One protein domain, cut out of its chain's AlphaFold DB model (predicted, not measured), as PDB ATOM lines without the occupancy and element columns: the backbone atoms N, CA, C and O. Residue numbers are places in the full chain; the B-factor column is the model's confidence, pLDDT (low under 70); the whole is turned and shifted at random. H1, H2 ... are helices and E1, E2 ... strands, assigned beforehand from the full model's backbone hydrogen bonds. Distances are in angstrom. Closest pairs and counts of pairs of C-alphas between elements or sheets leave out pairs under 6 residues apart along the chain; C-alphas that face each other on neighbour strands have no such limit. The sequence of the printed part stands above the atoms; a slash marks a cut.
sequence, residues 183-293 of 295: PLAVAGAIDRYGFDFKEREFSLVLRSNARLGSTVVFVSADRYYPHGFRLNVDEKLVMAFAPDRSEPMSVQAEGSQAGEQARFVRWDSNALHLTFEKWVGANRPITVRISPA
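What this domain is: This is residues 183 to 293 of the 295 residues of the protein "Glyco_hydro_5_C domain-containing protein" of Planctomycetes bacterium (UniProt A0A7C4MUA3). Two antiparallel sheets lie face to face as a sandwich, a larger one of six strands, twisted, and a smaller one of four, their strands nearly aligned. The short helix H2 packs on E6 and E7 of the larger sheet, and the very short H1 sits at one end of the sandwich. The printed part has 111 residues, with named elements in the order E1 E2 E3 E4 H1 E5 E6 E7 H2 E8 E9 E10; the class is mostly strand. The sheets run E2 E3 E10 E5 E6 E7 and E1 E4 E9 E8. The whole is compact and rounded, with a radius of gyration of the C-alphas of 12.8 A and spans of 34 by 26 by 23 A.

Where its parts are: E1, residues 183 to 185, begins at C-alpha 183 (259.680, 280.455, 261.309). E2, residues 188 to 196, is 23.0 A long and bends by 63 degrees at residue 191. E3, residues 201 to 208, is 21.0 A long. E4 is residues 215 to 218, and H1 is residues 221 to 224. E5, residues 229 to 233, and E6, residues 237 to 241, are each 13.2 A long, and E7, residues 248 to 253, is 12.7 A. H2, residues 255 to 262, begins at C-alpha 255 (282.968, 274.054, 250.797). E8 is residues 265 to 268 and E9 residues 273 to 276. E10, residues 285 to 292, is 23.5 A long and ends at C-alpha 292 (262.617, 286.859, 245.102).

How they stand to each other: In the larger sheet, hairpin E2 and E3 has N 194 and O 203 at 2.9 A, within hydrogen-bond range. Between E3 and E10, N 204 and O 288 are 2.9 A apart; between E10 and E5, N 232 and O 289 are 2.8 A apart. E5, E6 and E7 form a meander, each strand the antiparallel neighbour of the one before, with N 231 and O 239 at 2.8 A and N 238 and O 252 at 2.8 A. In the smaller sheet, N 184 and O 216 of E1 and E4, N 217 and O 274 of E4 and E9, and N 266 and O 275 of E8 and E9 are each 2.8 A apart. The parts of the two sheets that face each other are 9.5 A centre to centre, with strands at 18 degrees. H2 is on the larger sheet at a height of 7.2 A, with the C-alphas of Leu 237 and Ala 258, the closest of E6 and H2, 5.5 A apart. H1 only grazes that sheet. Every O i to N i+4 pair of H2 is within hydrogen-bond range; H1 is too short for such a pair.

The domain as a whole: The farthest C-alphas, those of Lys 198 and Arg 211, are 35.6 A apart. The printed part has no cut and no long link. The mean pLDDT of the printed part is 94.2, and no printed residue is under 70.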
ATOM      1  N   PRO A 183     259.370 281.751 260.720       97.88
ATOM      2  CA  PRO A 183     259.680 280.455 261.309       97.88
ATOM      3  C   PRO A 183     258.424 279.845 261.953       97.88
ATOM      4  O   PRO A 183     257.707 280.520 262.690       97.88
ATOM      5  N   LEU A 184     258.169 278.566 261.682       97.06
ATOM      6  CA  LEU A 184     257.156 277.754 262.367       97.06
ATOM      7  C   LEU A 184     257.777 276.925 263.494       97.06
ATOM      8  O   LEU A 184     257.186 276.774 264.558       97.06
ATOM      9  N   ALA A 185     258.983 276.411 263.260       97.44
ATOM     10  CA  ALA A 185     259.782 275.677 264.231       97.44
ATOM     11  C   ALA A 185     261.263 275.972 263.986       97.44
ATOM     12  O   ALA A 185     261.679 276.120 262.838       97.44
ATOM     13  N   VAL A 186     262.070 276.049 265.044       97.38
ATOM     14  CA  VAL A 186     263.517 276.271 264.934       97.38
ATOM     15  C   VAL A 186     264.251 275.273 265.816       97.38
ATOM     16  O   VAL A 186     264.066 275.246 267.029       97.38
ATOM     17  N   ALA A 187     265.128 274.484 265.202       96.19
ATOM     18  CA  ALA A 187     266.031 273.570 265.888       96.19
ATOM     19  C   ALA A 187     267.237 274.344 266.435       96.19
ATOM     20  O   ALA A 187     268.335 274.316 265.871       96.19
ATOM     21  N   GLY A 188     267.008 275.106 267.503       95.19
ATOM     22  CA  GLY A 188     267.989 276.029 268.057       95.19
ATOM     23  C   GLY A 188     267.351 277.199 268.797       95.19
ATOM     24  O   GLY A 188     266.217 277.116 269.255       95.19
ATOM     25  N   ALA A 189     268.089 278.301 268.895       95.62
ATOM     26  CA  ALA A 189     267.603 279.550 269.476       95.62
ATOM     27  C   ALA A 189     267.527 280.641 268.405       95.62
ATOM     28  O   ALA A 189     268.455 280.800 267.614       95.62
ATOM     29  N   ILE A 190     266.437 281.407 268.385       97.06
ATOM     30  CA  ILE A 190     266.274 282.536 267.465       97.06
ATOM     31  C   ILE A 190     266.925 283.780 268.077       97.06
ATOM     32  O   ILE A 190     266.490 284.270 269.126       97.06
ATOM     33  N   ASP A 191     267.909 284.342 267.377       96.62
ATOM     34  CA  ASP A 191     268.478 285.640 267.734       96.62
ATOM     35  C   ASP A 191     267.526 286.751 267.259       96.62
ATOM     36  O   ASP A 191     267.015 287.520 268.080       96.62
ATOM     37  N   ARG A 192     267.206 286.772 265.956       97.19
ATOM     38  CA  ARG A 192     266.255 287.708 265.325       97.19
ATOM     39  C   ARG A 192     265.649 287.126 264.048       97.19
ATOM     40  O   ARG A 192     266.291 286.313 263.388       97.19
ATOM     41  N   TYR A 193     264.466 287.589 263.659       98.31
ATOM     42  CA  TYR A 193     263.933 287.377 262.314       98.31
ATOM     43  C   TYR A 193     262.998 288.519 261.908       98.31
ATOM     44  O   TYR A 193     262.606 289.330 262.747       98.31
ATOM     45  N   GLY A 194     262.651 288.581 260.628       98.06
ATOM     46  CA  GLY A 194     261.659 289.518 260.118       98.06
ATOM     47  C   GLY A 194     261.421 289.353 258.624       98.06
ATOM     48  O   GLY A 194     262.167 288.651 257.936       98.06
ATOM     49  N   PHE A 195     260.373 290.013 258.138       98.44
ATOM     50  CA  PHE A 195     260.041 290.091 256.722       98.44
ATOM     51  C   PHE A 195     259.920 291.549 256.279       98.44
ATOM     52  O   PHE A 195     259.101 292.304 256.811       98.44
ATOM     53  N   ASP A 196     260.717 291.935 255.290       97.88
ATOM     54  CA  ASP A 196     260.591 293.216 254.609       97.88
ATOM     55  C   ASP A 196     259.515 293.101 253.524       97.88
ATOM     56  O   ASP A 196     259.691 292.424 252.515       97.88
ATOM     57  N   PHE A 197     258.381 293.775 253.717       96.62
ATOM     58  CA  PHE A 197     257.274 293.745 252.759       96.62
ATOM     59  C   PHE A 197     257.562 294.465 251.439       96.62
ATOM     60  O   PHE A 197     256.888 294.184 250.447       96.62
ATOM     61  N   LYS A 198     258.493 295.424 251.433       95.50
ATOM     62  CA  LYS A 198     258.852 296.201 250.247       95.50
ATOM     63  C   LYS A 198     259.794 295.387 249.368       95.50
ATOM     64  O   LYS A 198     259.492 295.174 248.199       95.50
ATOM     65  N   GLU A 199     260.877 294.890 249.956       96.75
ATOM     66  CA  GLU A 199     261.889 294.097 249.246       96.75
ATOM     67  C   GLU A 199     261.477 292.621 249.094       96.75
ATOM     68  O   GLU A 199     262.070 291.868 248.323       96.75
ATOM     69  N   ARG A 200     260.425 292.203 249.813       97.25
ATOM     70  CA  ARG A 200     259.948 290.814 249.917       97.25
ATOM     71  C   ARG A 200     261.045 289.873 250.411       97.25
ATOM     72  O   ARG A 200     261.129 288.722 249.982       97.25
ATOM     73  N   GLU A 201     261.881 290.351 251.325       98.19
ATOM     74  CA  GLU A 201     262.986 289.582 251.889       98.19
ATOM     75  C   GLU A 201     262.645 289.104 253.300       98.19
ATOM     76  O   GLU A 201     262.347 289.894 254.195       98.19
ATOM     77  N   PHE A 202     262.716 287.794 253.510       98.62
ATOM     78  CA  PHE A 202     262.719 287.201 254.840       98.62
ATOM     79  C   PHE A 202     264.151 286.990 255.311       98.62
ATOM     80  O   PHE A 202     264.986 286.482 254.562       98.62
ATOM     81  N   SER A 203     264.414 287.312 256.574       98.50
ATOM     82  CA  SER A 203     265.695 287.072 257.231       98.50
ATOM     83  C   SER A 203     265.473 286.390 258.573       98.50
ATOM     84  O   SER A 203     264.623 286.810 259.356       98.50
ATOM     85  N   LEU A 204     266.257 285.354 258.853       98.56
ATOM     86  CA  LEU A 204     266.286 284.639 260.121       98.56
ATOM     87  C   LEU A 204     267.739 284.437 260.542       98.56
ATOM     88  O   LEU A 204     268.532 283.847 259.815       98.56
ATOM     89  N   VAL A 205     268.068 284.895 261.744       97.88
ATOM     90  CA  VAL A 205     269.344 284.633 262.405       97.88
ATOM     91  C   VAL A 205     269.079 283.761 263.619       97.88
ATOM     92  O   VAL A 205     268.301 284.124 264.507       97.88
ATOM     93  N   LEU A 206     269.723 282.601 263.650       97.00
ATOM     94  CA  LEU A 206     269.531 281.594 264.684       97.00
ATOM     95  C   LEU A 206     270.862 280.971 265.098       97.00
ATOM     96  O   LEU A 206     271.823 280.960 264.335       97.00
ATOM     97  N   ARG A 207     270.899 280.394 266.295       96.62
ATOM     98  CA  ARG A 207     271.972 279.506 266.747       96.62
ATOM     99  C   ARG A 207     271.484 278.079 266.636       96.62
ATOM    100  O   ARG A 207     270.555 277.700 267.350       96.62
ATOM    101  N   SER A 208     272.077 277.312 265.729       94.12
ATOM    102  CA  SER A 208     271.582 275.973 265.419       94.12
ATOM    103  C   SER A 208     271.898 274.980 266.527       94.12
ATOM    104  O   SER A 208     272.948 275.036 267.165       94.12
ATOM    105  N   ASN A 209     271.014 274.006 266.705       92.25
ATOM    106  CA  ASN A 209     271.266 272.841 267.531       92.25
ATOM    107  C   ASN A 209     270.824 271.585 266.778       92.25
ATOM    108  O   ASN A 209     269.639 271.267 266.701       92.25
ATOM    109  N   ALA A 210     271.804 270.840 266.262       88.25
ATOM    110  CA  ALA A 210     271.576 269.634 265.468       88.25
ATOM    111  C   ALA A 210     270.876 268.489 266.233       88.25
ATOM    112  O   ALA A 210     270.517 267.489 265.621       88.25
ATOM    113  N   ARG A 211     270.686 268.613 267.556       90.06
ATOM    114  CA  ARG A 211     269.969 267.632 268.390       90.06
ATOM    115  C   ARG A 211     268.475 267.937 268.549       90.06
ATOM    116  O   ARG A 211     267.761 267.086 269.064       90.06
ATOM    117  N   LEU A 212     268.003 269.123 268.147       90.19
ATOM    118  CA  LEU A 212     266.619 269.580 268.371       90.19
ATOM    119  C   LEU A 212     265.677 269.339 267.174       90.19
ATOM    120  O   LEU A 212     264.574 269.877 267.151       90.19
ATOM    121  N   GLY A 213     266.090 268.528 266.195       91.94
ATOM    122  CA  GLY A 213     265.279 268.180 265.023       91.94
ATOM    123  C   GLY A 213     265.376 269.206 263.893       91.94
ATOM    124  O   GLY A 213     266.466 269.698 263.590       91.94
ATOM    125  N   SER A 214     264.235 269.513 263.271       96.56
ATOM    126  CA  SER A 214     264.156 270.334 262.058       96.56
ATOM    127  C   SER A 214     263.868 271.807 262.342       96.56
ATOM    128  O   SER A 214     263.171 272.165 263.291       96.56
ATOM    129  N   THR A 215     264.351 272.679 261.459       98.06
ATOM    130  CA  THR A 215     263.851 274.058 261.340       98.06
ATOM    131  C   THR A 215     262.882 274.135 260.175       98.06
ATOM    132  O   THR A 215     263.205 273.675 259.087       98.06
ATOM    133  N   VAL A 216     261.709 274.719 260.394       98.56
ATOM    134  CA  VAL A 216     260.657 274.863 259.386       98.56
ATOM    135  C   VAL A 216     260.307 276.335 259.268       98.56
ATOM    136  O   VAL A 216     259.979 276.986 260.262       98.56
ATOM    137  N   VAL A 217     260.368 276.858 258.051       98.56
ATOM    138  CA  VAL A 217     259.975 278.222 257.710       98.56
ATOM    139  C   VAL A 217     258.767 278.138 256.790       98.56
ATOM    140  O   VAL A 217     258.814 277.480 255.755       98.56
ATOM    141  N   PHE A 218     257.681 278.807 257.167       98.06
ATOM    142  CA  PHE A 218     256.563 279.041 256.263       98.06
ATOM    143  C   PHE A 218     256.982 280.069 255.215       98.06
ATOM    144  O   PHE A 218     257.508 281.124 255.576       98.06
ATOM    145  N   VAL A 219     256.735 279.779 253.941       97.25
ATOM    146  CA  VAL A 219     257.069 280.648 252.809       97.25
ATOM    147  C   VAL A 219     255.873 280.674 251.863       97.25
ATOM    148  O   VAL A 219     255.680 279.738 251.099       97.25
ATOM    149  N   SER A 220     255.072 281.740 251.870       94.25
ATOM    150  CA  SER A 220     253.965 281.893 250.908       94.25
ATOM    151  C   SER A 220     254.505 282.271 249.524       94.25
ATOM    152  O   SER A 220     254.463 283.432 249.107       94.25
ATOM    153  N   ALA A 221     255.105 281.290 248.846       92.00
ATOM    154  CA  ALA A 221     255.743 281.459 247.545       92.00
ATOM    155  C   ALA A 221     254.742 281.867 246.460       92.00
ATOM    156  O   ALA A 221     255.036 282.742 245.652       92.00
ATOM    157  N   ASP A 222     253.533 281.322 246.523       89.00
ATOM    158  CA  ASP A 222     252.383 281.687 245.699       89.00
ATOM    159  C   ASP A 222     252.041 283.190 245.742       89.00
ATOM    160  O   ASP A 222     251.638 283.764 244.731       89.00
ATOM    161  N   ARG A 223     252.241 283.850 246.890       93.00
ATOM    162  CA  ARG A 223     251.931 285.280 247.071       93.00
ATOM    163  C   ARG A 223     253.118 286.191 246.842       93.00
ATOM    164  O   ARG A 223     253.008 287.215 246.169       93.00
ATOM    165  N   TYR A 224     254.251 285.858 247.449       95.44
ATOM    166  CA  TYR A 224     255.399 286.761 247.501       95.44
ATOM    167  C   TYR A 224     256.419 286.506 246.400       95.44
ATOM    168  O   TYR A 224     257.136 287.435 246.011       95.44
ATOM    169  N   TYR A 225     256.441 285.287 245.867       95.38
ATOM    170  CA  TYR A 225     257.482 284.782 244.982       95.38
ATOM    171  C   TYR A 225     256.886 284.064 243.755       95.38
ATOM    172  O   TYR A 225     257.215 282.904 243.508       95.38
ATOM    173  N   PRO A 226     256.034 284.732 242.947       91.94
ATOM    174  CA  PRO A 226     255.328 284.092 241.829       91.94
ATOM    175  C   PRO A 226     256.258 283.556 240.727       91.94
ATOM    176  O   PRO A 226     255.841 282.747 239.908       91.94
ATOM    177  N   HIS A 227     257.520 283.993 240.708       92.12
ATOM    178  CA  HIS A 227     258.565 283.511 239.796       92.12
ATOM    179  C   HIS A 227     259.611 282.641 240.505       92.12
ATOM    180  O   HIS A 227     260.693 282.405 239.977       92.12
ATOM    181  N   GLY A 228     259.299 282.175 241.713       94.50
ATOM    182  CA  GLY A 228     260.229 281.451 242.562       94.50
ATOM    183  C   GLY A 228     261.031 282.360 243.490       94.50
ATOM    184  O   GLY A 228     260.965 283.593 243.436       94.50
ATOM    185  N   PHE A 229     261.790 281.727 244.378       97.12
ATOM    186  CA  PHE A 229     262.585 282.399 245.401       97.12
ATOM    187  C   PHE A 229     264.001 281.840 245.465       97.12
ATOM    188  O   PHE A 229     264.288 280.719 245.041       97.12
ATOM    189  N   ARG A 230     264.897 282.640 246.035       97.25
ATOM    190  CA  ARG A 230     266.274 282.265 246.332       97.25
ATOM    191  C   ARG A 230     266.444 282.139 247.838       97.25
ATOM    192  O   ARG A 230     266.163 283.075 248.580       97.25
ATOM    193  N   LEU A 231     266.944 280.990 248.267       98.00
ATOM    194  CA  LEU A 231     267.437 280.742 249.610       98.00
ATOM    195  C   LEU A 231     268.938 281.039 249.651       98.00
ATOM    196  O   LEU A 231     269.689 280.521 248.827       98.00
ATOM    197  N   ASN A 232     269.381 281.821 250.631       98.12
ATOM    198  CA  ASN A 232     270.792 281.992 250.969       98.12
ATOM    199  C   ASN A 232     271.013 281.594 252.434       98.12
ATOM    200  O   ASN A 232     270.323 282.101 253.318       98.12
ATOM    201  N   VAL A 233     271.984 280.720 252.697       97.50
ATOM    202  CA  VAL A 233     272.409 280.330 254.047       97.50
ATOM    203  C   VAL A 233     273.878 280.700 254.222       97.50
ATOM    204  O   VAL A 233     274.737 280.176 253.514       97.50
ATOM    205  N   ASP A 234     274.151 281.627 255.142       94.81
ATOM    206  CA  ASP A 234     275.486 282.173 255.449       94.81
ATOM    207  C   ASP A 234     276.288 282.653 254.228       94.81
ATOM    208  O   ASP A 234     277.512 282.608 254.251       94.81
ATOM    209  N   GLU A 235     275.614 283.037 253.140       92.25
ATOM    210  CA  GLU A 235     276.223 283.393 251.841       92.25
ATOM    211  C   GLU A 235     276.997 282.249 251.149       92.25
ATOM    212  O   GLU A 235     277.370 282.379 249.990       92.25
ATOM    213  N   LYS A 236     277.151 281.095 251.810       95.31
ATOM    214  CA  LYS A 236     277.891 279.921 251.323       95.31
ATOM    215  C   LYS A 236     277.023 278.896 250.618       95.31
ATOM    216  O   LYS A 236     277.530 278.117 249.822       95.31
ATOM    217  N   LEU A 237     275.737 278.839 250.947       97.38
ATOM    218  CA  LEU A 237     274.774 277.986 250.262       97.38
ATOM    219  C   LEU A 237     273.704 278.863 249.635       97.38
ATOM    220  O   LEU A 237     273.015 279.610 250.327       97.38
ATOM    221  N   VAL A 238     273.547 278.725 248.329       97.81
ATOM    222  CA  VAL A 238     272.527 279.393 247.537       97.81
ATOM    223  C   VAL A 238     271.702 278.335 246.830       97.81
ATOM    224  O   VAL A 238     272.246 277.490 246.123       97.81
ATOM    225  N   MET A 239     270.385 278.395 246.994       97.00
ATOM    226  CA  MET A 239     269.454 277.512 246.296       97.00
ATOM    227  C   MET A 239     268.357 278.346 245.645       97.00
ATOM    228  O   MET A 239     267.844 279.276 246.265       97.00
ATOM    229  N   ALA A 240     267.994 278.032 244.405       96.06
ATOM    230  CA  ALA A 240     266.860 278.656 243.725       96.06
ATOM    231  C   ALA A 240     265.715 277.651 243.608       96.06
ATOM    232  O   ALA A 240     265.943 276.519 243.194       96.06
ATOM    233  N   PHE A 241     264.497 278.067 243.932       94.12
ATOM    234  CA  PHE A 241     263.297 277.236 243.856       94.12
ATOM    235  C   PHE A 241     262.301 277.864 242.892       94.12
ATOM    236  O   PHE A 241     262.060 279.070 242.954       94.12
ATOM    237  N   ALA A 242     261.723 277.048 242.013       86.94
ATOM    238  CA  ALA A 242     260.527 277.420 241.265       86.94
ATOM    239  C   ALA A 242     259.295 277.279 242.178       86.94
ATOM    240  O   ALA A 242     259.313 276.462 243.100       86.94
ATOM    241  N   PRO A 243     258.225 278.058 241.949       73.81
ATOM    242  CA  PRO A 243     257.062 278.073 242.838       73.81
ATOM    243  C   PRO A 243     256.327 276.721 242.877       73.81
ATOM    244  O   PRO A 243     255.776 276.348 243.910       73.81
ATOM    245  N   ASP A 244     256.364 275.968 241.781       78.75
ATOM    246  CA  ASP A 244     255.639 274.716 241.550       78.75
ATOM    247  C   ASP A 244     256.515 273.453 241.652       78.75
ATOM    248  O   ASP A 244     256.023 272.343 241.458       78.75
ATOM    249  N   ARG A 245     257.809 273.592 241.971       81.31
ATOM    250  CA  ARG A 245     258.755 272.467 242.030       81.31
ATOM    251  C   ARG A 245     259.285 272.266 243.433       81.31
ATOM    252  O   ARG A 245     259.881 273.180 243.983       81.31
ATOM    253  N   SER A 246     259.161 271.053 243.965       82.00
ATOM    254  CA  SER A 246     259.701 270.681 245.283       82.00
ATOM    255  C   SER A 246     261.234 270.596 245.315       82.00
ATOM    256  O   SER A 246     261.851 270.724 246.373       82.00
ATOM    257  N   GLU A 247     261.866 270.396 244.157       84.69
ATOM    258  CA  GLU A 247     263.322 270.364 244.021       84.69
ATOM    259  C   GLU A 247     263.894 271.739 243.637       84.69
ATOM    260  O   GLU A 247     263.268 272.485 242.874       84.69
ATOM    261  N   PRO A 248     265.098 272.086 244.127       85.00
ATOM    262  CA  PRO A 248     265.764 273.314 243.725       85.00
ATOM    263  C   PRO A 248     266.154 273.264 242.242       85.00
ATOM    264  O   PRO A 248     266.711 272.285 241.755       85.00
ATOM    265  N   MET A 249     265.937 274.369 241.533       87.25
ATOM    266  CA  MET A 249     266.405 274.573 240.158       87.25
ATOM    267  C   MET A 249     267.926 274.707 240.073       87.25
ATOM    268  O   MET A 249     268.526 274.386 239.052       87.25
ATOM    269  N   SER A 250     268.555 275.223 241.129       92.12
ATOM    270  CA  SER A 250     270.006 275.317 241.221       92.12
ATOM    271  C   SER A 250     270.467 275.251 242.669       92.12
ATOM    272  O   SER A 250     269.758 275.670 243.587       92.12
ATOM    273  N   VAL A 251     271.674 274.720 242.857       95.12
ATOM    274  CA  VAL A 251     272.367 274.650 244.142       95.12
ATOM    275  C   VAL A 251     273.807 275.092 243.917       95.12
ATOM    276  O   VAL A 251     274.524 274.499 243.114       95.12
ATOM    277  N   GLN A 252     274.232 276.132 244.624       95.81
ATOM    278  CA  GLN A 252     275.622 276.576 244.690       95.81
ATOM    279  C   GLN A 252     276.062 276.489 246.146       95.81
ATOM    280  O   GLN A 252     275.407 277.047 247.024       95.81
ATOM    281  N   ALA A 253     277.145 275.764 246.407       95.38
ATOM    282  CA  ALA A 253     277.629 275.517 247.756       95.38
ATOM    283  C   ALA A 253     279.147 275.706 247.831       95.38
ATOM    284  O   ALA A 253     279.895 275.078 247.084       95.38
ATOM    285  N   GLU A 254     279.596 276.549 248.754       95.38
ATOM    286  CA  GLU A 254     281.004 276.823 249.005       95.38
ATOM    287  C   GLU A 254     281.525 275.961 250.168       95.38
ATOM    288  O   GLU A 254     281.195 276.167 251.340       95.38
ATOM    289  N   GLY A 255     282.359 274.973 249.834       92.94
ATOM    290  CA  GLY A 255     282.968 274.054 250.797       92.94
ATOM    291  C   GLY A 255     282.083 272.864 251.192       92.94
ATOM    292  O   GLY A 255     280.889 272.790 250.894       92.94
ATOM    293  N   SER A 256     282.690 271.896 251.888       91.25
ATOM    294  CA  SER A 256     282.055 270.608 252.209       91.25
ATOM    295  C   SER A 256     280.827 270.744 253.113       91.25
ATOM    296  O   SER A 256     279.819 270.088 252.866       91.25
ATOM    297  N   GLN A 257     280.869 271.630 254.112       93.12
ATOM    298  CA  GLN A 257     279.747 271.837 255.036       93.12
ATOM    299  C   GLN A 257     278.511 272.424 254.345       93.12
ATOM    300  O   GLN A 257     277.398 271.985 254.621       93.12
ATOM    301  N   ALA A 258     278.686 273.393 253.439       94.94
ATOM    302  CA  ALA A 258     277.574 273.964 252.679       94.94
ATOM    303  C   ALA A 258     276.974 272.927 251.717       94.94
ATOM    304  O   ALA A 258     275.752 272.810 251.614       94.94
ATOM    305  N   GLY A 259     277.831 272.129 251.068       95.75
ATOM    306  CA  GLY A 259     277.401 271.041 250.189       95.75
ATOM    307  C   GLY A 259     276.644 269.940 250.937       95.75
ATOM    308  O   GLY A 259     275.648 269.424 250.435       95.75
ATOM    309  N   GLU A 260     277.069 269.611 252.157       95.56
ATOM    310  CA  GLU A 260     276.341 268.692 253.034       95.56
ATOM    311  C   GLU A 260     275.006 269.298 253.491       95.56
ATOM    312  O   GLU A 260     273.977 268.630 253.414       95.56
ATOM    313  N   GLN A 261     274.989 270.573 253.898       96.00
ATOM    314  CA  GLN A 261     273.773 271.253 254.351       96.00
ATOM    315  C   GLN A 261     272.682 271.260 253.278       96.00
ATOM    316  O   GLN A 261     271.515 271.046 253.608       96.00
ATOM    317  N   ALA A 262     273.049 271.454 252.007       96.62
ATOM    318  CA  ALA A 262     272.112 271.439 250.883       96.62
ATOM    319  C   ALA A 262     271.293 270.140 250.810       96.62
ATOM    320  O   ALA A 262     270.120 270.160 250.439       96.62
ATOM    321  N   ARG A 263     271.877 269.007 251.227       95.94
ATOM    322  CA  ARG A 263     271.210 267.696 251.225       95.94
ATOM    323  C   ARG A 263     270.098 267.580 252.258       95.94
ATOM    324  O   ARG A 263     269.293 266.666 252.132       95.94
ATOM    325  N   PHE A 264     270.025 268.485 253.231       96.25
ATOM    326  CA  PHE A 264     269.005 268.508 254.284       96.25
ATOM    327  C   PHE A 264     267.990 269.644 254.116       96.25
ATOM    328  O   PHE A 264     267.187 269.879 255.016       96.25
ATOM    329  N   VAL A 265     268.030 270.370 252.995       97.25
ATOM    330  CA  VAL A 265     267.037 271.399 252.673       97.25
ATOM    331  C   VAL A 265     265.955 270.799 251.778       97.25
ATOM    332  O   VAL A 265     266.259 270.148 250.776       97.25
ATOM    333  N   ARG A 266     264.690 271.019 252.134       96.06
ATOM    334  CA  ARG A 266     263.507 270.592 251.375       96.06
ATOM    335  C   ARG A 266     262.530 271.740 251.219       96.06
ATOM    336  O   ARG A 266     262.336 272.509 252.159       96.06
ATOM    337  N   TRP A 267     261.886 271.808 250.064       95.62
ATOM    338  CA  TRP A 267     260.759 272.693 249.817       95.62
ATOM    339  C   TRP A 267     259.516 271.853 249.523       95.62
ATOM    340  O   TRP A 267     259.531 270.993 248.647       95.62
ATOM    341  N   ASP A 268     258.452 272.096 250.281       94.88
ATOM    342  CA  ASP A 268     257.128 271.525 250.052       94.88
ATOM    343  C   ASP A 268     256.191 272.651 249.612       94.88
ATOM    344  O   ASP A 268     255.792 273.491 250.423       94.88
ATOM    345  N   SER A 269     255.856 272.676 248.321       92.19
ATOM    346  CA  SER A 269     254.979 273.685 247.724       92.19
ATOM    347  C   SER A 269     253.514 273.540 248.135       92.19
ATOM    348  O   SER A 269     252.790 274.532 248.113       92.19
ATOM    349  N   ASN A 270     253.075 272.351 248.559       91.94
ATOM    350  CA  ASN A 270     251.705 272.135 249.026       91.94
ATOM    351  C   ASN A 270     251.530 272.651 250.454       91.94
ATOM    352  O   ASN A 270     250.533 273.297 250.771       91.94
ATOM    353  N   ALA A 271     252.508 272.375 251.319       94.62
ATOM    354  CA  ALA A 271     252.502 272.853 252.699       94.62
ATOM    355  C   ALA A 271     253.040 274.287 252.846       94.62
ATOM    356  O   ALA A 271     252.883 274.894 253.904       94.62
ATOM    357  N   LEU A 272     253.679 274.827 251.802       95.50
ATOM    358  CA  LEU A 272     254.404 276.098 251.822       95.50
ATOM    359  C   LEU A 272     255.519 276.117 252.884       95.50
ATOM    360  O   LEU A 272     255.732 277.113 253.583       95.50
ATOM    361  N   HIS A 273     256.232 274.996 253.021       97.38
ATOM    362  CA  HIS A 273     257.255 274.784 254.043       97.38
ATOM    363  C   HIS A 273     258.647 274.634 253.433       97.38
ATOM    364  O   HIS A 273     258.933 273.683 252.707       97.38
ATOM    365  N   LEU A 274     259.556 275.528 253.819       97.88
ATOM    366  CA  LEU A 274     260.990 275.332 253.655       97.88
ATOM    367  C   LEU A 274     261.544 274.674 254.922       97.88
ATOM    368  O   LEU A 274     261.547 275.277 255.997       97.88
ATOM    369  N   THR A 275     262.022 273.441 254.792       98.25
ATOM    370  CA  THR A 275     262.496 272.626 255.911       98.25
ATOM    371  C   THR A 275     263.999 272.412 255.828       98.25
ATOM    372  O   THR A 275     264.516 271.942 254.820       98.25
ATOM    373  N   PHE A 276     264.690 272.710 256.923       97.50
ATOM    374  CA  PHE A 276     266.042 272.250 257.207       97.50
ATOM    375  C   PHE A 276     265.911 271.044 258.136       97.50
ATOM    376  O   PHE A 276     265.733 271.212 259.343       97.50
ATOM    377  N   GLU A 277     265.953 269.835 257.574       96.69
ATOM    378  CA  GLU A 277     265.786 268.570 258.312       96.69
ATOM    379  C   GLU A 277     266.850 268.410 259.405       96.69
ATOM    380  O   GLU A 277     266.617 267.809 260.452       96.69
ATOM    381  N   LYS A 278     268.036 268.971 259.152       94.19
ATOM    382  CA  LYS A 278     269.176 268.978 260.060       94.19
ATOM    383  C   LYS A 278     270.084 270.167 259.759       94.19
ATOM    384  O   LYS A 278     270.272 270.534 258.599       94.19
ATOM    385  N   TRP A 279     270.704 270.716 260.801       95.06
ATOM    386  CA  TRP A 279     271.795 271.683 260.671       95.06
ATOM    387  C   TRP A 279     273.165 270.996 260.658       95.06
ATOM    388  O   TRP A 279     273.480 270.197 261.545       95.06
ATOM    389  N   VAL A 280     273.991 271.331 259.667       92.56
ATOM    390  CA  VAL A 280     275.395 270.923 259.560       92.56
ATOM    391  C   VAL A 280     276.258 271.934 260.314       92.56
ATOM    392  O   VAL A 280     276.298 273.126 260.000       92.56
ATOM    393  N   GLY A 281     276.948 271.444 261.344       82.06
ATOM    394  CA  GLY A 281     277.602 272.282 262.349       82.06
ATOM    395  C   GLY A 281     276.637 272.703 263.466       82.06
ATOM    396  O   GLY A 281     275.450 272.938 263.241       82.06
ATOM    397  N   ALA A 282     277.146 272.769 264.697       75.12
ATOM    398  CA  ALA A 282     276.343 273.027 265.891       75.12
ATOM    399  C   ALA A 282     276.754 274.328 266.586       75.12
ATOM    400  O   ALA A 282     277.923 274.708 266.564       75.12
ATOM    401  N   ASN A 283     275.785 274.965 267.248       81.94
ATOM    402  CA  ASN A 283     275.960 276.097 268.160       81.94
ATOM    403  C   ASN A 283     276.665 277.322 267.561       81.94
ATOM    404  O   ASN A 283     277.222 278.139 268.295       81.94
ATOM    405  N   ARG A 284     276.609 277.491 266.237       85.44
ATOM    406  CA  ARG A 284     277.085 278.704 265.567       85.44
ATOM    407  C   ARG A 284     275.906 279.566 265.113       85.44
ATOM    408  O   ARG A 284     274.845 279.011 264.818       85.44
ATOM    409  N   PRO A 285     276.076 280.896 265.035       92.81
ATOM    410  CA  PRO A 285     275.135 281.749 264.330       92.81
ATOM    411  C   PRO A 285     275.024 281.317 262.864       92.81
ATOM    412  O   PRO A 285     276.040 281.076 262.205       92.81
ATOM    413  N   ILE A 286     273.791 281.210 262.385       95.75
ATOM    414  CA  ILE A 286     273.422 280.930 261.002       95.75
ATOM    415  C   ILE A 286     272.460 282.022 260.557       95.75
ATOM    416  O   ILE A 286     271.506 282.344 261.269       95.75
ATOM    417  N   THR A 287     272.705 282.576 259.377       97.75
ATOM    418  CA  THR A 287     271.813 283.516 258.704       97.75
ATOM    419  C   THR A 287     271.132 282.818 257.539       97.75
ATOM    420  O   THR A 287     271.790 282.362 256.610       97.75
ATOM    421  N   VAL A 288     269.805 282.777 257.570       98.31
ATOM    422  CA  VAL A 288     268.944 282.310 256.486       98.31
ATOM    423  C   VAL A 288     268.259 283.521 255.871       98.31
ATOM    424  O   VAL A 288     267.656 284.317 256.591       98.31
ATOM    425  N   ARG A 289     268.328 283.661 254.548       98.56
ATOM    426  CA  ARG A 289     267.596 284.686 253.799       98.56
ATOM    427  C   ARG A 289     266.798 284.071 252.668       98.56
ATOM    428  O   ARG A 289     267.308 283.202 251.964       98.56
ATOM    429  N   ILE A 290     265.576 284.554 252.483       98.38
ATOM    430  CA  ILE A 290     264.702 284.184 251.371       98.38
ATOM    431  C   ILE A 290     264.311 285.465 250.650       98.38
ATOM    432  O   ILE A 290     263.737 286.364 251.257       98.38
ATOM    433  N   SER A 291     264.633 285.547 249.366       97.75
ATOM    434  CA  SER A 291     264.369 286.710 248.517       97.75
ATOM    435  C   SER A 291     263.686 286.272 247.220       97.75
ATOM    436  O   SER A 291     263.782 285.095 246.860       97.75
ATOM    437  N   PRO A 292     263.071 287.186 246.450       97.00
ATOM    438  CA  PRO A 292     262.617 286.859 245.102       97.00
ATOM    439  C   PRO A 292     263.757 286.289 244.248       97.00
ATOM    440  O   PRO A 292     264.917 286.697 244.391       97.00
ATOM    441  N   ALA A 293     263.439 285.346 243.357       89.19
ATOM    442  CA  ALA A 293     264.342 285.016 242.264       89.19
ATOM    443  C   ALA A 293     264.522 286.280 241.408       89.19
ATOM    444  O   ALA A 293     263.544 286.961 241.093       89.19
TER     445      ALA A 293